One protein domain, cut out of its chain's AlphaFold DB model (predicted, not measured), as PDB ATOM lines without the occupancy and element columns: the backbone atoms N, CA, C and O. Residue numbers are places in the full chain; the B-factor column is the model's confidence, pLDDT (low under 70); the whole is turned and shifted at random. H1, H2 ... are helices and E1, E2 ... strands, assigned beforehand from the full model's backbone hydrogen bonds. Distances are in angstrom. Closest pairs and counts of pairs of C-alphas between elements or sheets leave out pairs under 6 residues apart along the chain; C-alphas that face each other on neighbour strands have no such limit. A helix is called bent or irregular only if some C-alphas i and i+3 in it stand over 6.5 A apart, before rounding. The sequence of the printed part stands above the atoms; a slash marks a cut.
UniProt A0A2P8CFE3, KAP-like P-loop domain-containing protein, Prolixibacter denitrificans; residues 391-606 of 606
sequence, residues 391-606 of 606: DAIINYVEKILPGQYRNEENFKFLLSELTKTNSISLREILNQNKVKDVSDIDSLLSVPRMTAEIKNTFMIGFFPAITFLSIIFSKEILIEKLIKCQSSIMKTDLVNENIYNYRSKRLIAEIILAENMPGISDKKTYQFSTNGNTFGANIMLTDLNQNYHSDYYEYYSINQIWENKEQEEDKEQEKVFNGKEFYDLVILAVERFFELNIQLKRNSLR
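AT A GLANCE: This is residues 391 to 606 of the 606 residues of the protein "KAP-like P-loop domain-containing protein" of Prolixibacter denitrificans (UniProt A0A2P8CFE3). A strongly twisted sheet of three strands forms a wall on one side, and the long helices H8 and H9 run side by side between it and the shorter helices. H6 and H7 pack on H9 on the side away from the sheet, H2 packs on H6 and H7 in turn, and H1 and H3 lie farthest from the middle of the domain; H5 packs on E3, and the tip of hairpin E2 and E3, residues 546 to 551, sticks out. The printed part has 216 residues with nine named helices and three named strands, in the order H1 to H8, E1, E2, E3, H9; the sheet runs E1 E2 E3, antiparallel, and the class is mostly helix. It is compact, with a radius of gyration of the C-alphas of 17.5 A and spans of 54 by 47 by 39 A.

IN THESE COORDINATES: E1 is residues 525 to 530, from C-alpha 525 at (107.784, 189.927, 140.931). E2, residues 533 to 544, is 31.1 A long and bends by 61 degrees at residue 541; E3, residues 553 to 563, is 29.9 A long. H8, residues 494 to 516, 33.7 A, has a kink of 27 degrees near residue 505 and is only just irregular, with C-alphas 495 and 498 7.0 A apart. H9, residues 579 to 604, 37.3 A, ends with C-alpha 604 at (112.554, 188.756, 170.609). H1 is residues 391 to 400, from C-alpha 391 at (73.370, 183.219, 164.989), H2 409 to 420, H3 426 to 430, H4 439 to 445, H5 452 to 460, H6 463 to 472 and H7 475 to 488, 20.3 A.

HOW THE PARTS SIT: The strands form a meander, each the antiparallel neighbour of the one before: N 528 and O 535 are 3.1 A apart, N 542 and O 555 2.8 A, both within hydrogen-bond range. H8 and H9 are on one face of this sheet, making two layers; C-alphas 505 and 558, the closest of H8 and E3, are 5.7 A apart. H8 and H9 touch at a shallow tilt of 22 degrees, the same way, closest at C-alphas 504 and 582, 5.5 A. H7 touches H9 at a shallow tilt of 11 degrees, opposite ways, closest at C-alphas 486 and 580, 5.5 A. H6 touches residues 589 to 593 of H9, about perpendicular at 78 degrees, closest at C-alphas 466 and 590, 6.3 A. H2 touches H6 with residues 410 to 414 alone, closest at C-alphas 411 and 465, 4.8 A. H1 and H2, a helical hairpin, only just touch, with 3 pairs of C-alphas within 8 A, the closest being 394 and 415, 7.5 A. H3 is close to H1 but not clearly touching, as is H4 to H9, at 5.9 A and 7.0 A between closest C-alphas. H5 is on the sheet, on the same face as H8; C-alphas 453 and 555, the closest of H5 and E3, are 4.5 A apart. Every O i to N i+4 pair is within hydrogen-bond range in the helices but H8, with 17 of 19.

THE WHOLE: The C-alphas farthest apart, those of Asn 433 and Asp 570, are 54.5 A apart. The printed part has no cut, and its long link is E3 to H9, residues 564 to 578. Mean pLDDT of the printed part is 74.5; 67 residues are under 70, among them 430 to 449 and 544 to 552.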
ATOM      1  N   ASP A 391      73.535 181.798 164.646       71.38
ATOM      2  CA  ASP A 391      73.370 183.219 164.989       71.38
ATOM      3  C   ASP A 391      73.894 183.525 166.397       71.38
ATOM      4  O   ASP A 391      74.547 184.534 166.643       71.38
ATOM      5  N   ALA A 392      73.651 182.605 167.327       70.38
ATOM      6  CA  ALA A 392      74.145 182.651 168.693       70.38
ATOM      7  C   ALA A 392      75.686 182.640 168.753       70.38
ATOM      8  O   ALA A 392      76.282 183.436 169.481       70.38
ATOM      9  N   ILE A 393      76.326 181.783 167.952       73.56
ATOM     10  CA  ILE A 393      77.784 181.720 167.801       73.56
ATOM     11  C   ILE A 393      78.331 183.018 167.204       73.56
ATOM     12  O   ILE A 393      79.268 183.587 167.760       73.56
ATOM     13  N   ILE A 394      77.744 183.503 166.108       71.56
ATOM     14  CA  ILE A 394      78.179 184.738 165.440       71.56
ATOM     15  C   ILE A 394      78.087 185.914 166.412       71.56
ATOM     16  O   ILE A 394      79.075 186.612 166.621       71.56
ATOM     17  N   ASN A 395      76.946 186.069 167.087       70.81
ATOM     18  CA  ASN A 395      76.732 187.122 168.077       70.81
ATOM     19  C   ASN A 395      77.731 187.047 169.239       70.81
ATOM     20  O   ASN A 395      78.175 188.081 169.735       70.81
ATOM     21  N   TYR A 396      78.073 185.843 169.709       71.06
ATOM     22  CA  TYR A 396      79.083 185.680 170.753       71.06
ATOM     23  C   TYR A 396      80.461 186.112 170.249       71.06
ATOM     24  O   TYR A 396      81.127 186.919 170.895       71.06
ATOM     25  N   VAL A 397      80.869 185.617 169.079       69.44
ATOM     26  CA  VAL A 397      82.168 185.937 168.485       69.44
ATOM     27  C   VAL A 397      82.296 187.445 168.246       69.44
ATOM     28  O   VAL A 397      83.279 188.043 168.666       69.44
ATOM     29  N   GLU A 398      81.275 188.106 167.702       67.75
ATOM     30  CA  GLU A 398      81.277 189.565 167.529       67.75
ATOM     31  C   GLU A 398      81.394 190.342 168.854       67.75
ATOM     32  O   GLU A 398      81.984 191.430 168.886       67.75
ATOM     33  N   LYS A 399      80.857 189.805 169.961       67.31
ATOM     34  CA  LYS A 399      80.978 190.419 171.294       67.31
ATOM     35  C   LYS A 399      82.406 190.342 171.834       67.31
ATOM     36  O   LYS A 399      82.839 191.337 172.412       67.31
ATOM     37  N   ILE A 400      83.098 189.216 171.647       62.66
ATOM     38  CA  ILE A 400      84.462 188.998 172.163       62.66
ATOM     39  C   ILE A 400      85.560 189.556 171.250       62.66
ATOM     40  O   ILE A 400      86.693 189.722 171.689       62.66
ATOM     41  N   LEU A 401      85.247 189.862 169.987       62.84
ATOM     42  CA  LEU A 401      86.219 190.470 169.084       62.84
ATOM     43  C   LEU A 401      86.600 191.890 169.528       62.84
ATOM     44  O   LEU A 401      85.709 192.710 169.791       62.84
ATOM     45  N   PRO A 402      87.903 192.223 169.499       59.75
ATOM     46  CA  PRO A 402      88.375 193.595 169.643       59.75
ATOM     47  C   PRO A 402      87.756 194.517 168.583       59.75
ATOM     48  O   PRO A 402      87.469 194.091 167.459       59.75
ATOM     49  N   GLY A 403      87.568 195.795 168.929       60.22
ATOM     50  CA  GLY A 403      86.869 196.776 168.086       60.22
ATOM     51  C   GLY A 403      87.416 196.867 166.656       60.22
ATOM     52  O   GLY A 403      86.629 196.897 165.710       60.22
ATOM     53  N   GLN A 404      88.742 196.789 166.498       59.66
ATOM     54  CA  GLN A 404      89.428 196.819 165.199       59.66
ATOM     55  C   GLN A 404      89.095 195.631 164.276       59.66
ATOM     56  O   GLN A 404      89.249 195.740 163.063       59.66
ATOM     57  N   TYR A 405      88.583 194.519 164.817       61.19
ATOM     58  CA  TYR A 405      88.260 193.302 164.059       61.19
ATOM     59  C   TYR A 405      86.758 193.087 163.845       61.19
ATOM     60  O   TYR A 405      86.357 192.308 162.982       61.19
ATOM     61  N   ARG A 406      85.898 193.804 164.583       59.62
ATOM     62  CA  ARG A 406      84.435 193.619 164.549       59.62
ATOM     63  C   ARG A 406      83.804 193.970 163.189       59.62
ATOM     64  O   ARG A 406      82.731 193.468 162.856       59.62
ATOM     65  N   ASN A 407      84.471 194.800 162.385       57.50
ATOM     66  CA  ASN A 407      84.008 195.220 161.056       57.50
ATOM     67  C   ASN A 407      84.832 194.642 159.898       57.50
ATOM     68  O   ASN A 407      84.587 195.002 158.750       57.50
ATOM     69  N   GLU A 408      85.777 193.742 160.172       71.62
ATOM     70  CA  GLU A 408      86.634 193.179 159.132       71.62
ATOM     71  C   GLU A 408      85.858 192.120 158.320       71.62
ATOM     72  O   GLU A 408      85.296 191.158 158.853       71.62
ATOM     73  N   GLU A 409      85.747 192.331 157.007       76.69
ATOM     74  CA  GLU A 409      84.900 191.505 156.142       76.69
ATOM     75  C   GLU A 409      85.459 190.096 155.912       76.69
ATOM     76  O   GLU A 409      84.677 189.159 155.728       76.69
ATOM     77  N   ASN A 410      86.787 189.917 155.886       79.19
ATOM     78  CA  ASN A 410      87.405 188.598 155.708       79.19
ATOM     79  C   ASN A 410      87.155 187.705 156.932       79.19
ATOM     80  O   ASN A 410      86.909 186.507 156.787       79.19
ATOM     81  N   PHE A 411      87.140 188.296 158.123       78.12
ATOM     82  CA  PHE A 411      86.803 187.665 159.382       78.12
ATOM     83  C   PHE A 411      85.366 187.165 159.368       78.12
ATOM     84  O   PHE A 411      85.121 185.973 159.563       78.12
ATOM     85  N   LYS A 412      84.412 188.061 159.076       78.38
ATOM     86  CA  LYS A 412      82.989 187.704 158.973       78.38
ATOM     87  C   LYS A 412      82.776 186.607 157.940       78.38
ATOM     88  O   LYS A 412      82.020 185.670 158.189       78.38
ATOM     89  N   PHE A 413      83.484 186.690 156.815       82.12
ATOM     90  CA  PHE A 413      83.462 185.664 155.786       82.12
ATOM     91  C   PHE A 413      83.934 184.303 156.323       82.12
ATOM     92  O   PHE A 413      83.143 183.360 156.318       82.12
ATOM     93  N   LEU A 414      85.159 184.190 156.855       82.69
ATOM     94  CA  LEU A 414      85.681 182.919 157.382       82.69
ATOM     95  C   LEU A 414      84.826 182.356 158.515       82.69
ATOM     96  O   LEU A 414      84.557 181.155 158.536       82.69
ATOM     97  N   LEU A 415      84.367 183.205 159.436       79.94
ATOM     98  CA  LEU A 415      83.487 182.778 160.516       79.94
ATOM     99  C   LEU A 415      82.159 182.243 159.969       79.94
ATOM    100  O   LEU A 415      81.678 181.209 160.429       79.94
ATOM    101  N   SER A 416      81.572 182.910 158.971       78.56
ATOM    102  CA  SER A 416      80.337 182.439 158.336       78.56
ATOM    103  C   SER A 416      80.526 181.087 157.645       78.56
ATOM    104  O   SER A 416      79.654 180.227 157.718       78.56
ATOM    105  N   GLU A 417      81.683 180.850 157.030       82.88
ATOM    106  CA  GLU A 417      81.975 179.578 156.371       82.88
ATOM    107  C   GLU A 417      82.211 178.461 157.392       82.88
ATOM    108  O   GLU A 417      81.642 177.378 157.263       82.88
ATOM    109  N   LEU A 418      82.969 178.739 158.457       83.56
ATOM    110  CA  LEU A 418      83.196 177.799 159.556       83.56
ATOM    111  C   LEU A 418      81.898 177.447 160.296       83.56
ATOM    112  O   LEU A 418      81.739 176.316 160.757       83.56
ATOM    113  N   THR A 419      80.967 178.394 160.429       78.62
ATOM    114  CA  THR A 419      79.668 178.139 161.066       78.62
ATOM    115  C   THR A 419      78.744 177.332 160.156       78.62
ATOM    116  O   THR A 419      78.207 176.319 160.606       78.62
ATOM    117  N   LYS A 420      78.626 177.679 158.864       77.75
ATOM    118  CA  LYS A 420      77.838 176.915 157.871       77.75
ATOM    119  C   LYS A 420      78.256 175.449 157.784       77.75
ATOM    120  O   LYS A 420      77.413 174.570 157.623       77.75
ATOM    121  N   THR A 421      79.550 175.168 157.910       79.00
ATOM    122  CA  THR A 421      80.089 173.804 157.815       79.00
ATOM    123  C   THR A 421      80.053 173.053 159.143       79.00
ATOM    124  O   THR A 421      80.558 171.927 159.224       79.00
ATOM    125  N   ASN A 422      79.490 173.650 160.204       77.12
ATOM    126  CA  ASN A 422      79.595 173.153 161.577       77.12
ATOM    127  C   ASN A 422      81.058 172.809 161.931       77.12
ATOM    128  O   ASN A 422      81.351 171.742 162.476       77.12
ATOM    129  N   SER A 423      82.001 173.643 161.487       83.44
ATOM    130  CA  SER A 423      83.428 173.541 161.803       83.44
ATOM    131  C   SER A 423      83.780 174.299 163.081       83.44
ATOM    132  O   SER A 423      84.860 174.082 163.617       83.44
ATOM    133  N   ILE A 424      82.891 175.147 163.595       80.25
ATOM    134  CA  ILE A 424      83.033 175.805 164.894       80.25
ATOM    135  C   ILE A 424      81.803 175.519 165.755       80.25
ATOM    136  O   ILE A 424      80.668 175.632 165.290       80.25
ATOM    137  N   SER A 425      82.036 175.119 167.001       78.62
ATOM    138  CA  SER A 425      80.988 174.884 167.989       78.62
ATOM    139  C   SER A 425      81.014 175.929 169.095       78.62
ATOM    140  O   SER A 425      82.069 176.461 169.450       78.62
ATOM    141  N   LEU A 426      79.849 176.176 169.698       72.25
ATOM    142  CA  LEU A 426      79.747 177.086 170.839       72.25
ATOM    143  C   LEU A 426      80.674 176.651 171.984       72.25
ATOM    144  O   LEU A 426      81.325 177.488 172.591       72.25
ATOM    145  N   ARG A 427      80.813 175.344 172.238       73.06
ATOM    146  CA  ARG A 427      81.755 174.824 173.239       73.06
ATOM    147  C   ARG A 427      83.211 175.195 172.950       73.06
ATOM    148  O   ARG A 427      83.930 175.517 173.884       73.06
ATOM    149  N   GLU A 428      83.668 175.115 171.703       76.62
ATOM    150  CA  GLU A 428      85.057 175.463 171.348       76.62
ATOM    151  C   GLU A 428      85.347 176.951 171.560       76.62
ATOM    152  O   GLU A 428      86.459 177.314 171.942       76.62
ATOM    153  N   ILE A 429      84.327 177.785 171.359       71.00
ATOM    154  CA  ILE A 429      84.386 179.221 171.616       71.00
ATOM    155  C   ILE A 429      84.312 179.520 173.125       71.00
ATOM    156  O   ILE A 429      85.065 180.353 173.609       71.00
ATOM    157  N   LEU A 430      83.444 178.833 173.875       66.00
ATOM    158  CA  LEU A 430      83.229 179.066 175.313       66.00
ATOM    159  C   LEU A 430      84.307 178.452 176.214       66.00
ATOM    160  O   LEU A 430      84.580 178.982 177.282       66.00
ATOM    161  N   ASN A 431      84.934 177.341 175.820       64.19
ATOM    162  CA  ASN A 431      85.996 176.694 176.608       64.19
ATOM    163  C   ASN A 431      87.314 177.499 176.626       64.19
ATOM    164  O   ASN A 431      88.344 177.002 177.094       64.19
ATOM    165  N   GLN A 432      87.309 178.725 176.101       56.25
ATOM    166  CA  GLN A 432      88.457 179.613 176.019       56.25
ATOM    167  C   GLN A 432      88.752 180.287 177.368       56.25
ATOM    168  O   GLN A 432      88.787 181.504 177.460       56.25
ATOM    169  N   ASN A 433      89.190 179.515 178.368       43.31
ATOM    170  CA  ASN A 433      89.978 180.039 179.504       43.31
ATOM    171  C   ASN A 433      91.372 180.582 179.057       43.31
ATOM    172  O   ASN A 433      92.329 180.594 179.835       43.31
ATOM    173  N   LYS A 434      91.546 180.894 177.764       45.88
ATOM    174  CA  LYS A 434      92.828 181.096 177.070       45.88
ATOM    175  C   LYS A 434      92.936 182.409 176.300       45.88
ATOM    176  O   LYS A 434      94.034 182.691 175.826       45.88
ATOM    177  N   VAL A 435      91.886 183.228 176.213       48.19
ATOM    178  CA  VAL A 435      92.058 184.638 175.827       48.19
ATOM    179  C   VAL A 435      92.662 185.341 177.043       48.19
ATOM    180  O   VAL A 435      91.962 185.963 177.827       48.19
ATOM    181  N   LYS A 436      93.955 185.112 177.295       43.44
ATOM    182  CA  LYS A 436      94.636 185.699 178.454       43.44
ATOM    183  C   LYS A 436      94.977 187.161 178.235       43.44
ATOM    184  O   LYS A 436      95.145 187.860 179.222       43.44
ATOM    185  N   ASP A 437      95.066 187.597 176.981       47.06
ATOM    186  CA  ASP A 437      95.155 189.008 176.657       47.06
ATOM    187  C   ASP A 437      94.934 189.242 175.155       47.06
ATOM    188  O   ASP A 437      95.549 188.592 174.309       47.06
ATOM    189  N   VAL A 438      94.066 190.186 174.799       47.12
ATOM    190  CA  VAL A 438      93.943 190.688 173.417       47.12
ATOM    191  C   VAL A 438      95.224 191.426 173.000       47.12
ATOM    192  O   VAL A 438      95.526 191.502 171.807       47.12
ATOM    193  N   SER A 439      96.012 191.899 173.974       49.03
ATOM    194  CA  SER A 439      97.306 192.554 173.760       49.03
ATOM    195  C   SER A 439      98.337 191.662 173.048       49.03
ATOM    196  O   SER A 439      99.234 192.182 172.378       49.03
ATOM    197  N   ASP A 440      98.166 190.331 173.077       51.91
ATOM    198  CA  ASP A 440      98.985 189.405 172.292       51.91
ATOM    199  C   ASP A 440      98.857 189.687 170.786       51.91
ATOM    200  O   ASP A 440      99.845 189.581 170.063       51.91
ATOM    201  N   ILE A 441      97.682 190.096 170.298       51.91
ATOM    202  CA  ILE A 441      97.442 190.350 168.871       51.91
ATOM    203  C   ILE A 441      98.245 191.562 168.390       51.91
ATOM    204  O   ILE A 441      98.931 191.485 167.367       51.91
ATOM    205  N   ASP A 442      98.215 192.654 169.155       53.31
ATOM    206  CA  ASP A 442      99.027 193.830 168.854       53.31
ATOM    207  C   ASP A 442     100.514 193.504 168.992       53.31
ATOM    208  O   ASP A 442     101.285 193.919 168.135       53.31
ATOM    209  N   SER A 443     100.911 192.674 169.968       58.16
ATOM    210  CA  SER A 443     102.300 192.216 170.129       58.16
ATOM    211  C   SER A 443     102.811 191.375 168.944       58.16
ATOM    212  O   SER A 443     103.971 191.499 168.542       58.16
ATOM    213  N   LEU A 444     101.943 190.539 168.354       54.59
ATOM    214  CA  LEU A 444     102.251 189.701 167.191       54.59
ATOM    215  C   LEU A 444     102.434 190.544 165.922       54.59
ATOM    216  O   LEU A 444     103.231 190.184 165.055       54.59
ATOM    217  N   LEU A 445     101.725 191.672 165.827       56.59
ATOM    218  CA  LEU A 445     101.782 192.601 164.695       56.59
ATOM    219  C   LEU A 445     102.762 193.770 164.918       56.59
ATOM    220  O   LEU A 445     103.167 194.428 163.958       56.59
ATOM    221  N   SER A 446     103.180 194.037 166.159       55.38
ATOM    222  CA  SER A 446     104.116 195.102 166.533       55.38
ATOM    223  C   SER A 446     105.567 194.623 166.455       55.38
ATOM    224  O   SER A 446     106.279 194.508 167.453       55.38
ATOM    225  N   VAL A 447     106.033 194.325 165.245       54.81
ATOM    226  CA  VAL A 447     107.443 193.998 165.009       54.81
ATOM    227  C   VAL A 447     108.220 195.297 164.762       54.81
ATOM    228  O   VAL A 447     107.833 196.048 163.866       54.81
ATOM    229  N   PRO A 448     109.374 195.548 165.420       52.78
ATOM    230  CA  PRO A 448     110.186 196.761 165.216       52.78
ATOM    231  C   PRO A 448     110.699 196.992 163.780       52.78
ATOM    232  O   PRO A 448     111.367 197.987 163.516       52.78
ATOM    233  N   ARG A 449     110.458 196.046 162.862       60.22
ATOM    234  CA  ARG A 449     110.908 196.061 161.462       60.22
ATOM    235  C   ARG A 449     109.763 196.058 160.444       60.22
ATOM    236  O   ARG A 449     110.047 195.997 159.253       60.22
ATOM    237  N   MET A 450     108.503 196.077 160.884       72.81
ATOM    238  CA  MET A 450     107.374 196.219 159.966       72.81
ATOM    239  C   MET A 450     107.173 197.693 159.638       72.81
ATOM    240  O   MET A 450     107.047 198.524 160.536       72.81
ATOM    241  N   THR A 451     107.151 198.012 158.348       77.19
ATOM    242  CA  THR A 451     106.744 199.337 157.886       77.19
ATOM    243  C   THR A 451     105.227 199.496 158.041       77.19
ATOM    244  O   THR A 451     104.502 198.507 158.222       77.19
ATOM    245  N   ALA A 452     104.734 200.736 158.002       78.31
ATOM    246  CA  ALA A 452     103.310 201.020 158.185       78.31
ATOM    247  C   ALA A 452     102.450 200.287 157.144       78.31
ATOM    248  O   ALA A 452     101.407 199.737 157.479       78.31
ATOM    249  N   GLU A 453     102.940 200.179 155.913       80.62
ATOM    250  CA  GLU A 453     102.243 199.562 154.789       80.62
ATOM    251  C   GLU A 453     102.096 198.046 154.975       80.62
ATOM    252  O   GLU A 453     101.039 197.472 154.701       80.62
ATOM    253  N   ILE A 454     103.129 197.381 155.507       79.81
ATOM    254  CA  ILE A 454     103.075 195.949 155.841       79.81
ATOM    255  C   ILE A 454     102.076 195.716 156.977       79.81
ATOM    256  O   ILE A 454     101.234 194.822 156.883       79.81
ATOM    257  N   LYS A 455     102.132 196.546 158.030       78.69
ATOM    258  CA  LYS A 455     101.186 196.469 159.151       78.69
ATOM    259  C   LYS A 455      99.749 196.653 158.668       78.69
ATOM    260  O   LYS A 455      98.895 195.835 158.999       78.69
ATOM    261  N   ASN A 456      99.499 197.671 157.847       78.38
ATOM    262  CA  ASN A 456      98.188 197.932 157.265       78.38
ATOM    263  C   ASN A 456      97.708 196.745 156.430       78.38
ATOM    264  O   ASN A 456      96.571 196.323 156.606       78.38
ATOM    265  N   THR A 457      98.577 196.165 155.590       81.19
ATOM    266  CA  THR A 457      98.232 195.009 154.744       81.19
ATOM    267  C   THR A 457      97.732 193.828 155.570       81.19
ATOM    268  O   THR A 457      96.682 193.277 155.243       81.19
ATOM    269  N   PHE A 458      98.424 193.480 156.661       80.38
ATOM    270  CA  PHE A 458      97.933 192.446 157.572       80.38
ATOM    271  C   PHE A 458      96.638 192.878 158.257       80.38
ATOM    272  O   PHE A 458      95.679 192.123 158.257       80.38
ATOM    273  N   MET A 459      96.551 194.101 158.781       75.88
ATOM    274  CA  MET A 459      95.364 194.563 159.514       75.88
ATOM    275  C   MET A 459      94.069 194.540 158.694       75.88
ATOM    276  O   MET A 459      93.001 194.313 159.257       75.88
ATOM    277  N   ILE A 460      94.148 194.755 157.380       75.12
ATOM    278  CA  ILE A 460      92.971 194.759 156.500       75.12
ATOM    279  C   ILE A 460      92.727 193.412 155.797       75.12
ATOM    280  O   ILE A 460      91.730 193.292 155.080       75.12
ATOM    281  N   GLY A 461      93.644 192.447 155.919       79.62
ATOM    282  CA  GLY A 461      93.633 191.168 155.207       79.62
ATOM    283  C   GLY A 461      92.999 190.021 156.004       79.62
ATOM    284  O   GLY A 461      91.985 190.210 156.670       79.62
ATOM    285  N   PHE A 462      93.516 188.802 155.868       85.31
ATOM    286  CA  PHE A 462      93.037 187.597 156.557       85.31
ATOM    287  C   PHE A 462      93.842 187.255 157.809       85.31
ATOM    288  O   PHE A 462      93.348 186.498 158.649       85.31
ATOM    289  N   PHE A 463      95.054 187.792 157.967       82.31
ATOM    290  CA  PHE A 463      95.887 187.543 159.146       82.31
ATOM    291  C   PHE A 463      95.178 187.826 160.484       82.31
ATOM    292  O   PHE A 463      95.330 187.016 161.396       82.31
ATOM    293  N   PRO A 464      94.344 188.871 160.629       78.25
ATOM    294  CA  PRO A 464      93.517 189.097 161.807       78.25
ATOM    295  C   PRO A 464      92.588 187.934 162.136       78.25
ATOM    296  O   PRO A 464      92.512 187.480 163.277       78.25
ATOM    297  N   ALA A 465      91.919 187.406 161.112       80.50
ATOM    298  CA  ALA A 465      91.025 186.275 161.264       80.50
ATOM    299  C   ALA A 465      91.774 184.993 161.596       80.50
ATOM    300  O   ALA A 465      91.364 184.262 162.494       80.50
ATOM    301  N   ILE A 466      92.908 184.755 160.942       85.06
ATOM    302  CA  ILE A 466      93.797 183.639 161.266       85.06
ATOM    303  C   ILE A 466      94.314 183.769 162.703       85.06
ATOM    304  O   ILE A 466      94.337 182.779 163.429       85.06
ATOM    305  N   THR A 467      94.660 184.979 163.139       78.88
ATOM    306  CA  THR A 467      95.138 185.252 164.499       78.88
ATOM    307  C   THR A 467      94.067 184.901 165.519       78.88
ATOM    308  O   THR A 467      94.319 184.090 166.407       78.88
ATOM    309  N   PHE A 468      92.848 185.414 165.352       77.19
ATOM    310  CA  PHE A 468      91.731 185.067 166.227       77.19
ATOM    311  C   PHE A 468      91.462 183.556 166.244       77.19
ATOM    312  O   PHE A 468      91.352 182.944 167.304       77.19
ATOM    313  N   LEU A 469      91.417 182.919 165.072       81.25
ATOM    314  CA  LEU A 469      91.196 181.478 164.969       81.25
ATOM    315  C   LEU A 469      92.341 180.665 165.590       81.25
ATOM    316  O   LEU A 469      92.083 179.579 166.097       81.25
ATOM    317  N   SER A 470      93.569 181.187 165.608       79.06
ATOM    318  CA  SER A 470      94.726 180.552 166.256       79.06
ATOM    319  C   SER A 470      94.681 180.603 167.786       79.06
ATOM    320  O   SER A 470      95.310 179.774 168.442       79.06
ATOM    321  N   ILE A 471      93.915 181.539 168.361       75.00
ATOM    322  CA  ILE A 471      93.609 181.539 169.798       75.00
ATOM    323  C   ILE A 471      92.703 180.345 170.108       75.00
ATOM    324  O   ILE A 471      92.897 179.642 171.100       75.00
ATOM    325  N   ILE A 472      91.748 180.077 169.211       75.56
ATOM    326  CA  ILE A 472      90.739 179.043 169.416       75.56
ATOM    327  C   ILE A 472      91.270 177.644 169.090       75.56
ATOM    328  O   ILE A 472      90.997 176.682 169.814       75.56
ATOM    329  N   PHE A 473      92.038 177.524 168.011       83.25
ATOM    330  CA  PHE A 473      92.439 176.260 167.410       83.25
ATOM    331  C   PHE A 473      93.959 176.159 167.273       83.25
ATOM    332  O   PHE A 473      94.632 177.123 166.913       83.25
ATOM    333  N   SER A 474      94.509 174.956 167.483       86.38
ATOM    334  CA  SER A 474      95.883 174.685 167.044       86.38
ATOM    335  C   SER A 474      95.976 174.786 165.519       86.38
ATOM    336  O   SER A 474      94.964 174.669 164.822       86.38
ATOM    337  N   LYS A 475      97.198 174.948 164.996       89.81
ATOM    338  CA  LYS A 475      97.459 174.979 163.551       89.81
ATOM    339  C   LYS A 475      96.791 173.799 162.837       89.81
ATOM    340  O   LYS A 475      96.080 173.993 161.859       89.81
ATOM    341  N   GLU A 476      96.990 172.590 163.347       93.00
ATOM    342  CA  GLU A 476      96.507 171.347 162.741       93.00
ATOM    343  C   GLU A 476      94.974 171.285 162.737       93.00
ATOM    344  O   GLU A 476      94.371 170.981 161.711       93.00
ATOM    345  N   ILE A 477      94.345 171.644 163.863       90.25
ATOM    346  CA  ILE A 477      92.883 171.655 164.009       90.25
ATOM    347  C   ILE A 477      92.251 172.712 163.092       90.25
ATOM    348  O   ILE A 477      91.210 172.466 162.482       90.25
ATOM    349  N   LEU A 478      92.869 173.891 162.981       91.00
ATOM    350  CA  LEU A 478      92.392 174.951 162.095       91.00
ATOM    351  C   LEU A 478      92.459 174.515 160.627       91.00
ATOM    352  O   LEU A 478      91.486 174.690 159.893       91.00
ATOM    353  N   ILE A 479      93.567 173.898 160.210       93.62
ATOM    354  CA  ILE A 479      93.726 173.373 158.848       93.62
ATOM    355  C   ILE A 479      92.676 172.294 158.554       93.62
ATOM    356  O   ILE A 479      92.017 172.363 157.519       93.62
ATOM    357  N   GLU A 480      92.441 171.347 159.468       92.62
ATOM    358  CA  GLU A 480      91.399 170.320 159.302       92.62
ATOM    359  C   GLU A 480      90.010 170.947 159.077       92.62
ATOM    360  O   GLU A 480      89.266 170.561 158.168       92.62
ATOM    361  N   LYS A 481      89.671 171.971 159.868       91.56
ATOM    362  CA  LYS A 481      88.401 172.701 159.754       91.56
ATOM    363  C   LYS A 481      88.274 173.446 158.425       91.56
ATOM    364  O   LYS A 481      87.182 173.457 157.854       91.56
ATOM    365  N   LEU A 482      89.364 174.020 157.916       91.81
ATOM    366  CA  LEU A 482      89.407 174.691 156.615       91.81
ATOM    367  C   LEU A 482      89.291 173.703 155.447       91.81
ATOM    368  O   LEU A 482      88.566 173.983 154.496       91.81
ATOM    369  N   ILE A 483      89.904 172.520 155.541       90.94
ATOM    370  CA  ILE A 483      89.731 171.434 154.557       90.94
ATOM    371  C   ILE A 483      88.264 170.989 154.506       90.94
ATOM    372  O   ILE A 483      87.709 170.738 153.430       90.94
ATOM    373  N   LYS A 484      87.592 170.929 155.662       88.75
ATOM    374  CA  LYS A 484      86.153 170.651 155.725       88.75
ATOM    375  C   LYS A 484      85.335 171.743 155.025       88.75
ATOM    376  O   LYS A 484      84.418 171.402 154.276       88.75
ATOM    377  N   CYS A 485      85.680 173.021 155.203       88.56
ATOM    378  CA  CYS A 485      85.053 174.116 154.455       88.56
ATOM    379  C   CYS A 485      85.285 173.979 152.946       88.56
ATOM    380  O   CYS A 485      84.323 173.987 152.179       88.56
ATOM    381  N   GLN A 486      86.525 173.735 152.523       89.00
ATOM    382  CA  GLN A 486      86.877 173.515 151.121       89.00
ATOM    383  C   GLN A 486      86.067 172.376 150.485       89.00
ATOM    384  O   GLN A 486      85.587 172.485 149.355       89.00
ATOM    385  N   SER A 487      85.887 171.280 151.223       86.50
ATOM    386  CA  SER A 487      85.147 170.099 150.769       86.50
ATOM    387  C   SER A 487      83.646 170.353 150.600       86.50
ATOM    388  O   SER A 487      82.986 169.612 149.874       86.50
ATOM    389  N   SER A 488      83.104 171.385 151.255       82.06
ATOM    390  CA  SER A 488      81.681 171.741 151.193       82.06
ATOM    391  C   SER A 488      81.295 172.586 149.973       82.06
ATOM    392  O   SER A 488      80.108 172.710 149.674       82.06
ATOM    393  N   ILE A 489      82.277 173.125 149.239       80.19
ATOM    394  CA  ILE A 489      82.041 173.988 148.076       80.19
ATOM    395  C   ILE A 489      81.397 173.184 146.943       80.19
ATOM    396  O   ILE A 489      81.979 172.226 146.417       80.19
ATOM    397  N   MET A 490      80.197 173.600 146.537       66.94
ATOM    398  CA  MET A 490      79.456 173.003 145.427       66.94
ATOM    399  C   MET A 490      80.053 173.440 144.082       66.94
ATOM    400  O   MET A 490      80.508 174.568 143.915       66.94
ATOM    401  N   LYS A 491      79.996 172.567 143.065       54.56
ATOM    402  CA  LYS A 491      80.506 172.865 141.706       54.56
ATOM    403  C   LYS A 491      79.765 174.006 140.979       54.56
ATOM    404  O   LYS A 491      80.198 174.387 139.899       54.56
ATOM    405  N   THR A 492      78.647 174.505 141.509       46.31
ATOM    406  CA  THR A 492      77.738 175.450 140.830       46.31
ATOM    407  C   THR A 492      77.738 176.872 141.408       46.31
ATOM    408  O   THR A 492      76.918 177.685 140.987       46.31
ATOM    409  N   ASP A 493      78.646 177.207 142.329       55.06
ATOM    410  CA  ASP A 493      78.702 178.518 143.003       55.06
ATOM    411  C   ASP A 493      79.344 179.633 142.149       55.06
ATOM    412  O   ASP A 493      80.258 180.336 142.578       55.06
ATOM    413  N   LEU A 494      78.825 179.854 140.936       48.97
ATOM    414  CA  LEU A 494      79.287 180.911 140.016       48.97
ATOM    415  C   LEU A 494      79.202 182.325 140.626       48.97
ATOM    416  O   LEU A 494      79.985 183.202 140.274       48.97
ATOM    417  N   VAL A 495      78.273 182.559 141.562       50.53
ATOM    418  CA  VAL A 495      78.121 183.848 142.268       50.53
ATOM    419  C   VAL A 495      79.283 184.109 143.240       50.53
ATOM    420  O   VAL A 495      79.606 185.267 143.506       50.53
ATOM    421  N   ASN A 496      79.970 183.064 143.713       65.25
ATOM    422  CA  ASN A 496      81.057 183.193 144.683       65.25
ATOM    423  C   ASN A 496      82.450 183.278 144.037       65.25
ATOM    424  O   ASN A 496      83.380 183.730 144.700       65.25
ATOM    425  N   GLU A 497      82.631 182.905 142.765       75.25
ATOM    426  CA  GLU A 497      83.964 182.880 142.131       75.25
ATOM    427  C   GLU A 497      84.644 184.256 142.105       75.25
ATOM    428  O   GLU A 497      85.823 184.365 142.429       75.25
ATOM    429  N   ASN A 498      83.900 185.331 141.825       81.88
ATOM    430  CA  ASN A 498      84.452 186.689 141.876       81.88
ATOM    431  C   ASN A 498      84.885 187.092 143.295       81.88
ATOM    432  O   ASN A 498      85.909 187.755 143.461       81.88
ATOM    433  N   ILE A 499      84.127 186.672 144.314       84.25
ATOM    434  CA  ILE A 499      84.437 186.939 145.726       84.25
ATOM    435  C   ILE A 499      85.698 186.172 146.130       84.25
ATOM    436  O   ILE A 499      86.611 186.761 146.710       84.25
ATOM    437  N   TYR A 500      85.777 184.882 145.792       87.12
ATOM    438  CA  TYR A 500      86.950 184.053 146.058       87.12
ATOM    439  C   TYR A 500      88.188 184.582 145.344       87.12
ATOM    440  O   TYR A 500      89.242 184.682 145.966       87.12
ATOM    441  N   ASN A 501      88.062 184.996 144.085       87.75
ATOM    442  CA  ASN A 501      89.167 185.574 143.336       87.75
ATOM    443  C   ASN A 501      89.673 186.878 143.974       87.75
ATOM    444  O   ASN A 501      90.870 187.028 144.212       87.75
ATOM    445  N   TYR A 502      88.766 187.800 144.315       86.31
ATOM    446  CA  TYR A 502      89.117 189.051 144.992       86.31
ATOM    447  C   TYR A 502      89.831 188.798 146.328       86.31
ATOM    448  O   TYR A 502      90.901 189.353 146.583       86.31
ATOM    449  N   ARG A 503      89.277 187.912 147.163       88.25
ATOM    450  CA  ARG A 503      89.855 187.561 148.467       88.25
ATOM    451  C   ARG A 503      91.196 186.831 148.332       88.25
ATOM    452  O   ARG A 503      92.109 187.122 149.099       88.25
ATOM    453  N   SER A 504      91.347 185.971 147.324       89.94
ATOM    454  CA  SER A 504      92.606 185.275 147.015       89.94
ATOM    455  C   SER A 504      93.733 186.259 146.714       89.94
ATOM    456  O   SER A 504      94.817 186.127 147.271       89.94
ATOM    457  N   LYS A 505      93.480 187.295 145.903       86.69
ATOM    458  CA  LYS A 505      94.494 188.318 145.594       86.69
ATOM    459  C   LYS A 505      94.994 189.041 146.850       86.69
ATOM    460  O   LYS A 505      96.193 189.256 146.982       86.69
ATOM    461  N   ARG A 506      94.103 189.378 147.791       85.56
ATOM    462  CA  ARG A 506      94.494 190.007 149.071       85.56
ATOM    463  C   ARG A 506      95.327 189.062 149.934       85.56
ATOM    464  O   ARG A 506      96.367 189.451 150.448       85.56
ATOM    465  N   LEU A 507      94.896 187.810 150.024       89.62
ATOM    466  CA  LEU A 507      95.564 186.769 150.795       89.62
ATOM    467  C   LEU A 507      96.973 186.450 150.272       89.62
ATOM    468  O   LEU A 507      97.902 186.250 151.047       89.62
ATOM    469  N   ILE A 508      97.153 186.451 148.950       90.44
ATOM    470  CA  ILE A 508      98.456 186.241 148.307       90.44
ATOM    471  C   ILE A 508      99.450 187.345 148.678       90.44
ATOM    472  O   ILE A 508     100.614 187.039 148.940       90.44
ATOM    473  N   ALA A 509      99.008 188.607 148.749       88.31
ATOM    474  CA  ALA A 509      99.869 189.695 149.211       88.31
ATOM    475  C   ALA A 509     100.387 189.418 150.633       88.31
ATOM    476  O   ALA A 509     101.584 189.544 150.884       88.31
ATOM    477  N   GLU A 510      99.518 188.962 151.540       87.44
ATOM    478  CA  GLU A 510      99.909 188.611 152.910       87.44
ATOM    479  C   GLU A 510     100.861 187.408 152.974       87.44
ATOM    480  O   GLU A 510     101.835 187.444 153.725       87.44
ATOM    481  N   ILE A 511     100.623 186.363 152.174       90.06
ATOM    482  CA  ILE A 511     101.500 185.182 152.085       90.06
ATOM    483  C   ILE A 511     102.911 185.600 151.663       90.06
ATOM    484  O   ILE A 511     103.889 185.241 152.319       90.06
ATOM    485  N   ILE A 512     103.022 186.389 150.592       88.69
ATOM    486  CA  ILE A 512     104.317 186.837 150.075       88.69
ATOM    487  C   ILE A 512     105.022 187.732 151.098       88.69
ATOM    488  O   ILE A 512     106.227 187.582 151.315       88.69
ATOM    489  N   LEU A 513     104.288 188.634 151.755       85.00
ATOM    490  CA  LEU A 513     104.824 189.468 152.829       85.00
ATOM    491  C   LEU A 513     105.371 188.617 153.979       85.00
ATOM    492  O   LEU A 513     106.500 188.843 154.418       85.00
ATOM    493  N   ALA A 514     104.619 187.612 154.431       83.50
ATOM    494  CA  ALA A 514     105.042 186.715 155.501       83.50
ATOM    495  C   ALA A 514     106.319 185.926 155.151       83.50
ATOM    496  O   ALA A 514     107.156 185.713 156.025       83.50
ATOM    497  N   GLU A 515     106.508 185.541 153.885       85.12
ATOM    498  CA  GLU A 515     107.704 184.820 153.421       85.12
ATOM    499  C   GLU A 515     108.942 185.714 153.241       85.12
ATOM    500  O   GLU A 515     110.071 185.243 153.392       85.12
ATOM    501  N   ASN A 516     108.754 186.994 152.902       81.44
ATOM    502  CA  ASN A 516     109.836 187.860 152.419       81.44
ATOM    503  C   ASN A 516     110.216 188.999 153.379       81.44
ATOM    504  O   ASN A 516     111.092 189.800 153.051       81.44
ATOM    505  N   MET A 517     109.604 189.103 154.561       73.94
ATOM    506  CA  MET A 517     109.927 190.156 155.532       73.94
ATOM    507  C   MET A 517     111.363 190.060 156.098       73.94
ATOM    508  O   MET A 517     111.830 188.966 156.415       73.94
ATOM    509  N   PRO A 518     112.066 191.199 156.317       63.31
ATOM    510  CA  PRO A 518     111.683 192.588 156.015       63.31
ATOM    511  C   PRO A 518     112.106 193.072 154.603       63.31
ATOM    512  O   PRO A 518     112.237 194.267 154.376       63.31
ATOM    513  N   GLY A 519     112.377 192.175 153.652       69.44
ATOM    514  CA  GLY A 519     113.005 192.467 152.353       69.44
ATOM    515  C   GLY A 519     112.055 192.692 151.170       69.44
ATOM    516  O   GLY A 519     112.427 192.356 150.041       69.44
ATOM    517  N   ILE A 520     110.844 193.214 151.396       73.69
ATOM    518  CA  ILE A 520     109.903 193.488 150.301       73.69
ATOM    519  C   ILE A 520     110.185 194.845 149.634       73.69
ATOM    520  O   ILE A 520     110.645 195.781 150.280       73.69
ATOM    521  N   SER A 521     109.950 194.938 148.325       69.50
ATOM    522  CA  SER A 521     110.156 196.142 147.520       69.50
ATOM    523  C   SER A 521     109.007 196.334 146.542       69.50
ATOM    524  O   SER A 521     108.601 195.373 145.879       69.50
ATOM    525  N   ASP A 522     108.573 197.579 146.372       66.44
ATOM    526  CA  ASP A 522     107.601 197.952 145.349       66.44
ATOM    527  C   ASP A 522     108.073 197.545 143.950       66.44
ATOM    528  O   ASP A 522     109.226 197.779 143.578       66.44
ATOM    529  N   LYS A 523     107.157 196.987 143.146       64.06
ATOM    530  CA  LYS A 523     107.369 196.669 141.719       64.06
ATOM    531  C   LYS A 523     108.360 195.535 141.449       64.06
ATOM    532  O   LYS A 523     109.050 195.542 140.429       64.06
ATOM    533  N   LYS A 524     108.411 194.540 142.334       74.00
ATOM    534  CA  LYS A 524     109.129 193.286 142.097       74.00
ATOM    535  C   LYS A 524     108.146 192.128 141.948       74.00
ATOM    536  O   LYS A 524     107.134 192.064 142.645       74.00
ATOM    537  N   THR A 525     108.466 191.213 141.040       82.50
ATOM    538  CA  THR A 525     107.784 189.927 140.931       82.50
ATOM    539  C   THR A 525     108.255 189.009 142.049       82.50
ATOM    540  O   THR A 525     109.456 188.771 142.209       82.50
ATOM    541  N   TYR A 526     107.303 188.478 142.802       86.56
ATOM    542  CA  TYR A 526     107.533 187.468 143.822       86.56
ATOM    543  C   TYR A 526     106.945 186.143 143.370       86.56
ATOM    544  O   TYR A 526     105.984 186.106 142.602       86.56
ATOM    545  N   GLN A 527     107.534 185.053 143.853       84.81
ATOM    546  CA  GLN A 527     107.031 183.715 143.604       84.81
ATOM    547  C   GLN A 527     106.653 183.051 144.918       84.81
ATOM    548  O   GLN A 527     107.367 183.189 145.907       84.81
ATOM    549  N   PHE A 528     105.553 182.310 144.896       85.62
ATOM    550  CA  PHE A 528     105.139 181.428 145.980       85.62
ATOM    551  C   PHE A 528     104.648 180.109 145.378       85.62
ATOM    552  O   PHE A 528     104.373 180.023 144.180       85.62
ATOM    553  N   SER A 529     104.578 179.050 146.180       84.00
ATOM    554  CA  SER A 529     104.118 177.739 145.708       84.00
ATOM    555  C   SER A 529     103.087 177.141 146.652       84.00
ATOM    556  O   SER A 529     103.222 177.243 147.868       84.00
ATOM    557  N   THR A 530     102.070 176.498 146.084       83.94
ATOM    558  CA  THR A 530     101.040 175.757 146.822       83.94
ATOM    559  C   THR A 530     100.502 174.612 145.977       83.94
ATOM    560  O   THR A 530     100.405 174.735 144.756       83.94
ATOM    561  N   ASN A 531     100.206 173.475 146.609       79.56
ATOM    562  CA  ASN A 531      99.675 172.273 145.952       79.56
ATOM    563  C   ASN A 531     100.456 171.813 144.704       79.56
ATOM    564  O   ASN A 531      99.883 171.296 143.749       79.56
ATOM    565  N   GLY A 532     101.782 171.986 144.714       77.81
ATOM    566  CA  GLY A 532     102.659 171.594 143.606       77.81
ATOM    567  C   GLY A 532     102.686 172.566 142.421       77.81
ATOM    568  O   GLY A 532     103.431 172.319 141.478       77.81
ATOM    569  N   ASN A 533     101.935 173.668 142.485       79.62
ATOM    570  CA  ASN A 533     101.973 174.753 141.512       79.62
ATOM    571  C   ASN A 533     102.828 175.910 142.031       79.62
ATOM    572  O   ASN A 533     102.815 176.220 143.226       79.62
ATOM    573  N   THR A 534     103.530 176.578 141.120       84.00
ATOM    574  CA  THR A 534     104.289 177.799 141.413       84.00
ATOM    575  C   THR A 534     103.591 178.983 140.770       84.00
ATOM    576  O   THR A 534     103.218 178.929 139.603       84.00
ATOM    577  N   PHE A 535     103.423 180.070 141.509       86.06
ATOM    578  CA  PHE A 535     102.756 181.280 141.043       86.06
ATOM    579  C   PHE A 535     103.736 182.441 141.043       86.06
ATOM    580  O   PHE A 535     104.528 182.576 141.974       86.06
ATOM    581  N   GLY A 536     103.665 183.284 140.015       85.88
ATOM    582  CA  GLY A 536     104.321 184.586 139.992       85.88
ATOM    583  C   GLY A 536     103.292 185.681 140.244       85.88
ATOM    584  O   GLY A 536     102.200 185.639 139.677       85.88
ATOM    585  N   ALA A 537     103.617 186.635 141.113       88.38
ATOM    586  CA  ALA A 537     102.728 187.733 141.456       88.38
ATOM    587  C   ALA A 537     103.489 189.055 141.567       88.38
ATOM    588  O   ALA A 537     104.568 189.137 142.161       88.38
ATOM    589  N   ASN A 538     102.892 190.101 141.009       86.44
ATOM    590  CA  ASN A 538     103.404 191.459 141.082       86.44
ATOM    591  C   ASN A 538     102.701 192.196 142.227       86.44
ATOM    592  O   ASN A 538     101.474 192.330 142.250       86.44
ATOM    593  N   ILE A 539     103.501 192.664 143.184       86.19
ATOM    594  CA  ILE A 539     103.030 193.436 144.332       86.19
ATOM    595  C   ILE A 539     103.214 194.926 144.053       86.19
ATOM    596  O   ILE A 539     104.265 195.365 143.573       86.19
ATOM    597  N   MET A 540     102.192 195.712 144.387       86.38
ATOM    598  CA  MET A 540     102.254 197.166 144.352       86.38
ATOM    599  C   MET A 540     101.673 197.789 145.613       86.38
ATOM    600  O   MET A 540     100.692 197.297 146.173       86.38
ATOM    601  N   LEU A 541     102.260 198.910 146.019       85.19
ATOM    602  CA  LEU A 541     101.696 199.764 147.044       85.19
ATOM    603  C   LEU A 541     100.449 200.479 146.514       85.19
ATOM    604  O   LEU A 541     100.423 200.949 145.375       85.19
ATOM    605  N   THR A 542      99.388 200.466 147.313       82.00
ATOM    606  CA  THR A 542      98.051 200.945 146.963       82.00
ATOM    607  C   THR A 542      97.498 201.803 148.089       82.00
ATOM    608  O   THR A 542      97.594 201.425 149.254       82.00
ATOM    609  N   ASP A 543      96.839 202.900 147.728       78.50
ATOM    610  CA  ASP A 543      96.225 203.816 148.687       78.50
ATOM    611  C   ASP A 543      94.755 203.439 148.897       78.50
ATOM    612  O   ASP A 543      93.990 203.296 147.936       78.50
ATOM    613  N   LEU A 544      94.334 203.284 150.152       67.25
ATOM    614  CA  LEU A 544      92.934 203.071 150.510       67.25
ATOM    615  C   LEU A 544      92.358 204.392 151.035       67.25
ATOM    616  O   LEU A 544      92.665 204.821 152.143       67.25
ATOM    617  N   ASN A 545      91.528 205.048 150.222       55.59
ATOM    618  CA  ASN A 545      90.842 206.282 150.603       55.59
ATOM    619  C   ASN A 545      89.450 205.908 151.140       55.59
ATOM    620  O   ASN A 545      88.536 205.650 150.352       55.59
ATOM    621  N   GLN A 546      89.277 205.794 152.461       47.53
ATOM    622  CA  GLN A 546      87.937 205.625 153.029       47.53
ATOM    623  C   GLN A 546      87.278 206.999 153.166       47.53
ATOM    624  O   GLN A 546      87.715 207.860 153.922       47.53
ATOM    625  N   ASN A 547      86.191 207.213 152.422       41.78
ATOM    626  CA  ASN A 547      85.228 208.239 152.800       41.78
ATOM    627  C   ASN A 547      84.750 207.900 154.222       41.78
ATOM    628  O   ASN A 547      84.319 206.772 154.435       41.78
ATOM    629  N   TYR A 548      84.792 208.884 155.124       40.78
ATOM    630  CA  TYR A 548      84.523 208.819 156.571       40.78
ATOM    631  C   TYR A 548      85.765 208.496 157.430       40.78
ATOM    632  O   TYR A 548      86.059 207.344 157.714       40.78
ATOM    633  N   HIS A 549      86.398 209.577 157.909       39.28
ATOM    634  CA  HIS A 549      87.603 209.691 158.751       39.28
ATOM    635  C   HIS A 549      88.933 209.778 157.977       39.28
ATOM    636  O   HIS A 549      89.210 209.039 157.047       39.28
ATOM    637  N   SER A 550      89.705 210.809 158.309       40.19
ATOM    638  CA  SER A 550      90.699 211.520 157.493       40.19
ATOM    639  C   SER A 550      92.063 210.841 157.306       40.19
ATOM    640  O   SER A 550      93.030 211.536 156.991       40.19
ATOM    641  N   ASP A 551      92.159 209.526 157.472       51.38
ATOM    642  CA  ASP A 551      93.452 208.843 157.525       51.38
ATOM    643  C   ASP A 551      93.697 208.034 156.242       51.38
ATOM    644  O   ASP A 551      92.967 207.101 155.907       51.38
ATOM    645  N   TYR A 552      94.725 208.431 155.487       58.78
ATOM    646  CA  TYR A 552      95.205 207.706 154.309       58.78
ATOM    647  C   TYR A 552      96.045 206.509 154.762       58.78
ATOM    648  O   TYR A 552      97.054 206.692 155.445       58.78
ATOM    649  N   TYR A 553      95.672 205.296 154.343       70.94
ATOM    650  CA  TYR A 553      96.461 204.089 154.595       70.94
ATOM    651  C   TYR A 553      96.973 203.496 153.284       70.94
ATOM    652  O   TYR A 553      96.190 203.119 152.408       70.94
ATOM    653  N   GLU A 554      98.293 203.378 153.172       81.56
ATOM    654  CA  GLU A 554      98.944 202.619 152.107       81.56
ATOM    655  C   GLU A 554      99.046 201.141 152.516       81.56
ATOM    656  O   GLU A 554      99.269 200.817 153.688       81.56
ATOM    657  N   TYR A 555      98.856 200.232 151.561       82.81
ATOM    658  CA  TYR A 555      98.955 198.784 151.754       82.81
ATOM    659  C   TYR A 555      99.395 198.083 150.464       82.81
ATOM    660  O   TYR A 555      99.221 198.593 149.358       82.81
ATOM    661  N   TYR A 556      99.947 196.882 150.591       84.88
ATOM    662  CA  TYR A 556     100.363 196.069 149.457       84.88
ATOM    663  C   TYR A 556      99.183 195.290 148.872       84.88
ATOM    664  O   TYR A 556      98.465 194.582 149.580       84.88
ATOM    665  N   SER A 557      99.008 195.382 147.554       84.12
ATOM    666  CA  SER A 557      98.010 194.623 146.799       84.12
ATOM    667  C   SER A 557      98.634 193.903 145.600       84.12
ATOM    668  O   SER A 557      99.747 194.219 145.167       84.12
ATOM    669  N   ILE A 558      97.917 192.906 145.070       85.56
ATOM    670  CA  ILE A 558      98.299 192.186 143.850       85.56
ATOM    671  C   ILE A 558      97.621 192.834 142.651       85.56
ATOM    672  O   ILE A 558      96.391 192.885 142.586       85.56
ATOM    673  N   ASN A 559      98.420 193.268 141.677       80.19
ATOM    674  CA  ASN A 559      97.900 193.797 140.416       80.19
ATOM    675  C   ASN A 559      97.808 192.738 139.310       80.19
ATOM    676  O   ASN A 559      96.938 192.842 138.450       80.19
ATOM    677  N   GLN A 560      98.695 191.743 139.331       83.25
ATOM    678  CA  GLN A 560      98.787 190.676 138.343       83.25
ATOM    679  C   GLN A 560      99.332 189.404 138.982       83.25
ATOM    680  O   GLN A 560     100.238 189.447 139.820       83.25
ATOM    681  N   ILE A 561      98.789 188.273 138.542       86.88
ATOM    682  CA  ILE A 561      99.185 186.944 138.991       86.88
ATOM    683  C   ILE A 561      99.025 185.914 137.874       86.88
ATOM    684  O   ILE A 561      98.060 185.957 137.104       86.88
ATOM    685  N   TRP A 562      99.970 184.980 137.806       85.75
ATOM    686  CA  TRP A 562     100.005 183.900 136.826       85.75
ATOM    687  C   TRP A 562     100.533 182.598 137.440       85.75
ATOM    688  O   TRP A 562     101.211 182.598 138.468       85.75
ATOM    689  N   GLU A 563     100.219 181.475 136.799       83.81
ATOM    690  CA  GLU A 563     100.542 180.121 137.257       83.81
ATOM    691  C   GLU A 563     101.612 179.474 136.363       83.81
ATOM    692  O   GLU A 563     101.573 179.596 135.139       83.81
ATOM    693  N   ASN A 564     102.560 178.771 136.985       72.94
ATOM    694  CA  ASN A 564     103.619 177.959 136.383       72.94
ATOM    695  C   ASN A 564     104.478 178.683 135.324       72.94
ATOM    696  O   ASN A 564     104.874 178.080 134.325       72.94
ATOM    697  N   LYS A 565     104.792 179.973 135.532       63.59
ATOM    698  CA  LYS A 565     105.716 180.737 134.670       63.59
ATOM    699  C   LYS A 565     106.650 181.638 135.479       63.59
ATOM    700  O   LYS A 565     106.254 182.199 136.499       63.59
ATOM    701  N   GLU A 566     107.878 181.813 134.994       54.22
ATOM    702  CA  GLU A 566     108.911 182.604 135.676       54.22
ATOM    703  C   GLU A 566     108.928 184.097 135.283       54.22
ATOM    704  O   GLU A 566     109.460 184.889 136.058       54.22
ATOM    705  N   GLN A 567     108.354 184.511 134.135       54.00
ATOM    706  CA  GLN A 567     108.438 185.898 133.624       54.00
ATOM    707  C   GLN A 567     107.206 186.380 132.822       54.00
ATOM    708  O   GLN A 567     106.436 185.584 132.287       54.00
ATOM    709  N   GLU A 568     107.078 187.711 132.743       53.00
ATOM    710  CA  GLU A 568     105.960 188.553 132.261       53.00
ATOM    711  C   GLU A 568     105.777 188.600 130.719       53.00
ATOM    712  O   GLU A 568     104.878 189.278 130.227       53.00
ATOM    713  N   GLU A 569     106.624 187.922 129.931       50.62
ATOM    714  CA  GLU A 569     106.808 188.240 128.498       50.62
ATOM    715  C   GLU A 569     105.646 187.881 127.555       50.62
ATOM    716  O   GLU A 569     105.584 188.424 126.452       50.62
ATOM    717  N   ASP A 570     104.666 187.086 127.984       49.09
ATOM    718  CA  ASP A 570     103.479 186.803 127.174       49.09
ATOM    719  C   ASP A 570     102.236 187.425 127.811       49.09
ATOM    720  O   ASP A 570     101.732 186.960 128.834       49.09
ATOM    721  N   LYS A 571     101.716 188.480 127.174       54.50
ATOM    722  CA  LYS A 571     100.409 189.072 127.487       54.50
ATOM    723  C   LYS A 571      99.309 188.012 127.354       54.50
ATOM    724  O   LYS A 571      98.735 187.915 126.276       54.50
ATOM    725  N   GLU A 572      98.955 187.274 128.408       56.47
ATOM    726  CA  GLU A 572      97.685 186.535 128.430       56.47
ATOM    727  C   GLU A 572      97.194 186.076 129.817       56.47
ATOM    728  O   GLU A 572      97.974 185.708 130.687       56.47
ATOM    729  N   GLN A 573      95.858 186.143 129.946       62.00
ATOM    730  CA  GLN A 573      94.924 185.717 131.006       62.00
ATOM    731  C   GLN A 573      95.451 185.658 132.452       62.00
ATOM    732  O   GLN A 573      96.061 184.687 132.887       62.00
ATOM    733  N   GLU A 574      95.092 186.691 133.222       77.69
ATOM    734  CA  GLU A 574      95.238 186.744 134.679       77.69
ATOM    735  C   GLU A 574      94.669 185.480 135.350       77.69
ATOM    736  O   GLU A 574      93.553 185.052 135.035       77.69
ATOM    737  N   LYS A 575      95.419 184.893 136.295       87.00
ATOM    738  CA  LYS A 575      94.948 183.733 137.059       87.00
ATOM    739  C   LYS A 575      93.712 184.120 137.877       87.00
ATOM    740  O   LYS A 575      93.771 184.987 138.747       87.00
ATOM    741  N   VAL A 576      92.606 183.430 137.605       87.00
ATOM    742  CA  VAL A 576      91.371 183.495 138.394       87.00
ATOM    743  C   VAL A 576      91.342 182.320 139.364       87.00
ATOM    744  O   VAL A 576      91.534 181.169 138.956       87.00
ATOM    745  N   PHE A 577      91.114 182.617 140.642       87.31
ATOM    746  CA  PHE A 577      91.021 181.615 141.702       87.31
ATOM    747  C   PHE A 577      89.571 181.218 141.952       87.31
ATOM    748  O   PHE A 577      88.720 182.069 142.220       87.31
ATOM    749  N   ASN A 578      89.297 179.917 141.894       87.44
ATOM    750  CA  ASN A 578      88.012 179.370 142.319       87.44
ATOM    751  C   ASN A 578      87.970 179.168 143.845       87.44
ATOM    752  O   ASN A 578      88.967 179.330 144.548       87.44
ATOM    753  N   GLY A 579      86.807 178.772 144.367       86.19
ATOM    754  CA  GLY A 579      86.627 178.570 145.805       86.19
ATOM    755  C   GLY A 579      87.580 177.546 146.420       86.19
ATOM    756  O   GLY A 579      88.091 177.780 147.508       86.19
ATOM    757  N   LYS A 580      87.882 176.433 145.738       87.69
ATOM    758  CA  LYS A 580      88.807 175.429 146.287       87.69
ATOM    759  C   LYS A 580      90.220 175.976 146.403       87.69
ATOM    760  O   LYS A 580      90.825 175.832 147.461       87.69
ATOM    761  N   GLU A 581      90.686 176.644 145.354       89.19
ATOM    762  CA  GLU A 581      92.012 177.264 145.318       89.19
ATOM    763  C   GLU A 581      92.129 178.398 146.345       89.19
ATOM    764  O   GLU A 581      93.175 178.571 146.960       89.19
ATOM    765  N   PHE A 582      91.043 179.135 146.599       90.75
ATOM    766  CA  PHE A 582      91.000 180.102 147.692       90.75
ATOM    767  C   PHE A 582      91.287 179.439 149.049       90.75
ATOM    768  O   PHE A 582      92.127 179.936 149.794       90.75
ATOM    769  N   TYR A 583      90.655 178.308 149.382       91.00
ATOM    770  CA  TYR A 583      90.952 177.628 150.652       91.00
ATOM    771  C   TYR A 583      92.361 177.041 150.701       91.00
ATOM    772  O   TYR A 583      92.952 177.038 151.778       91.00
ATOM    773  N   ASP A 584      92.920 176.607 149.569       91.19
ATOM    774  CA  ASP A 584      94.329 176.199 149.504       91.19
ATOM    775  C   ASP A 584      95.254 177.358 149.901       91.19
ATOM    776  O   ASP A 584      96.205 177.177 150.662       91.19
ATOM    777  N   LEU A 585      94.939 178.573 149.444       92.50
ATOM    778  CA  LEU A 585      95.648 179.781 149.857       92.50
ATOM    779  C   LEU A 585      95.402 180.118 151.333       92.50
ATOM    780  O   LEU A 585      96.337 180.531 152.010       92.50
ATOM    781  N   VAL A 586      94.185 179.935 151.868       92.06
ATOM    782  CA  VAL A 586      93.906 180.200 153.299       92.06
ATOM    783  C   VAL A 586      94.701 179.247 154.179       92.06
ATOM    784  O   VAL A 586      95.291 179.678 155.165       92.06
ATOM    785  N   ILE A 587      94.767 177.970 153.805       93.19
ATOM    786  CA  ILE A 587      95.587 176.971 154.494       93.19
ATOM    787  C   ILE A 587      97.057 177.395 154.457       93.19
ATOM    788  O   ILE A 587      97.679 177.470 155.515       93.19
ATOM    789  N   LEU A 588      97.589 177.772 153.289       93.25
ATOM    790  CA  LEU A 588      98.966 178.258 153.178       93.25
ATOM    791  C   LEU A 588      99.216 179.502 154.046       93.25
ATOM    792  O   LEU A 588     100.230 179.585 154.734       93.25
ATOM    793  N   ALA A 589      98.285 180.456 154.066       91.75
ATOM    794  CA  ALA A 589      98.388 181.648 154.902       91.75
ATOM    795  C   ALA A 589      98.415 181.304 156.397       91.75
ATOM    796  O   ALA A 589      99.210 181.882 157.137       91.75
ATOM    797  N   VAL A 590      97.614 180.327 156.843       92.31
ATOM    798  CA  VAL A 590      97.685 179.796 158.213       92.31
ATOM    799  C   VAL A 590      99.076 179.228 158.483       92.31
ATOM    800  O   VAL A 590      99.687 179.553 159.501       92.31
ATOM    801  N   GLU A 591      99.622 178.417 157.577       91.62
ATOM    802  CA  GLU A 591     100.966 177.863 157.744       91.62
ATOM    803  C   GLU A 591     102.030 178.954 157.885       91.62
ATOM    804  O   GLU A 591     102.816 178.908 158.836       91.62
ATOM    805  N   ARG A 592     101.999 179.960 157.003       89.31
ATOM    806  CA  ARG A 592     102.928 181.095 157.029       89.31
ATOM    807  C   ARG A 592     102.766 181.966 158.260       89.31
ATOM    808  O   ARG A 592     103.770 182.388 158.824       89.31
ATOM    809  N   PHE A 593     101.544 182.179 158.733       86.94
ATOM    810  CA  PHE A 593     101.293 182.897 159.979       86.94
ATOM    811  C   PHE A 593     101.966 182.214 161.175       86.94
ATOM    812  O   PHE A 593     102.684 182.854 161.944       86.94
ATOM    813  N   PHE A 594     101.796 180.897 161.325       85.88
ATOM    814  CA  PHE A 594     102.428 180.163 162.422       85.88
ATOM    815  C   PHE A 594     103.961 180.140 162.304       85.88
ATOM    816  O   PHE A 594     104.652 180.267 163.318       85.88
ATOM    817  N   GLU A 595     104.506 180.012 161.092       86.56
ATOM    818  CA  GLU A 595     105.952 180.106 160.849       86.56
ATOM    819  C   GLU A 595     106.504 181.487 161.210       86.56
ATOM    820  O   GLU A 595     107.497 181.576 161.939       86.56
ATOM    821  N   LEU A 596     105.831 182.549 160.763       80.06
ATOM    822  CA  LEU A 596     106.164 183.929 161.089       80.06
ATOM    823  C   LEU A 596     106.174 184.129 162.608       80.06
ATOM    824  O   LEU A 596     107.171 184.588 163.157       80.06
ATOM    825  N   ASN A 597     105.138 183.681 163.318       75.94
ATOM    826  CA  ASN A 597     105.068 183.797 164.776       75.94
ATOM    827  C   ASN A 597     106.230 183.093 165.492       75.94
ATOM    828  O   ASN A 597     106.762 183.610 166.477       75.94
ATOM    829  N   ILE A 598     106.663 181.926 165.005       78.00
ATOM    830  CA  ILE A 598     107.838 181.228 165.545       78.00
ATOM    831  C   ILE A 598     109.114 182.042 165.296       78.00
ATOM    832  O   ILE A 598     109.957 182.151 166.190       78.00
ATOM    833  N   GLN A 599     109.274 182.610 164.099       74.44
ATOM    834  CA  GLN A 599     110.423 183.454 163.766       74.44
ATOM    835  C   GLN A 599     110.466 184.715 164.638       74.44
ATOM    836  O   GLN A 599     111.521 185.046 165.181       74.44
ATOM    837  N   LEU A 600     109.324 185.376 164.834       70.19
ATOM    838  CA  LEU A 600     109.202 186.576 165.657       70.19
ATOM    839  C   LEU A 600     109.547 186.298 167.125       70.19
ATOM    840  O   LEU A 600     110.389 186.995 167.688       70.19
ATOM    841  N   LYS A 601     109.017 185.215 167.711       68.81
ATOM    842  CA  LYS A 601     109.354 184.795 169.086       68.81
ATOM    843  C   LYS A 601     110.835 184.448 169.266       68.81
ATOM    844  O   LYS A 601     111.403 184.675 170.328       68.81
ATOM    845  N   ARG A 602     111.491 183.892 168.242       66.69
ATOM    846  CA  ARG A 602     112.942 183.622 168.281       66.69
ATOM    847  C   ARG A 602     113.777 184.898 168.229       66.69
ATOM    848  O   ARG A 602     114.861 184.920 168.806       66.69
ATOM    849  N   ASN A 603     113.297 185.919 167.526       63.59
ATOM    850  CA  ASN A 603     113.996 187.190 167.373       63.59
ATOM    851  C   ASN A 603     113.825 188.114 168.585       63.59
ATOM    852  O   ASN A 603     114.717 188.915 168.816       63.59
ATOM    853  N   SER A 604     112.740 187.998 169.360       57.78
ATOM    854  CA  SER A 604     112.554 188.756 170.609       57.78
ATOM    855  C   SER A 604     113.342 188.198 171.803       57.78
ATOM    856  O   SER A 604     113.553 188.905 172.783       57.78
ATOM    857  N   LEU A 605     113.786 186.938 171.727       51.91
ATOM    858  CA  LEU A 605     114.645 186.279 172.724       51.91
ATOM    859  C   LEU A 605     116.154 186.479 172.470       51.91
ATOM    860  O   LEU A 605     116.972 185.977 173.244       51.91
ATOM    861  N   ARG A 606     116.522 187.148 171.372       46.34
ATOM    862  CA  ARG A 606     117.897 187.524 171.008       46.34
ATOM    863  C   ARG A 606     118.082 189.016 171.195       46.34
ATOM    864  O   ARG A 606     119.211 189.392 171.574       46.34
TER     865      ARG A 606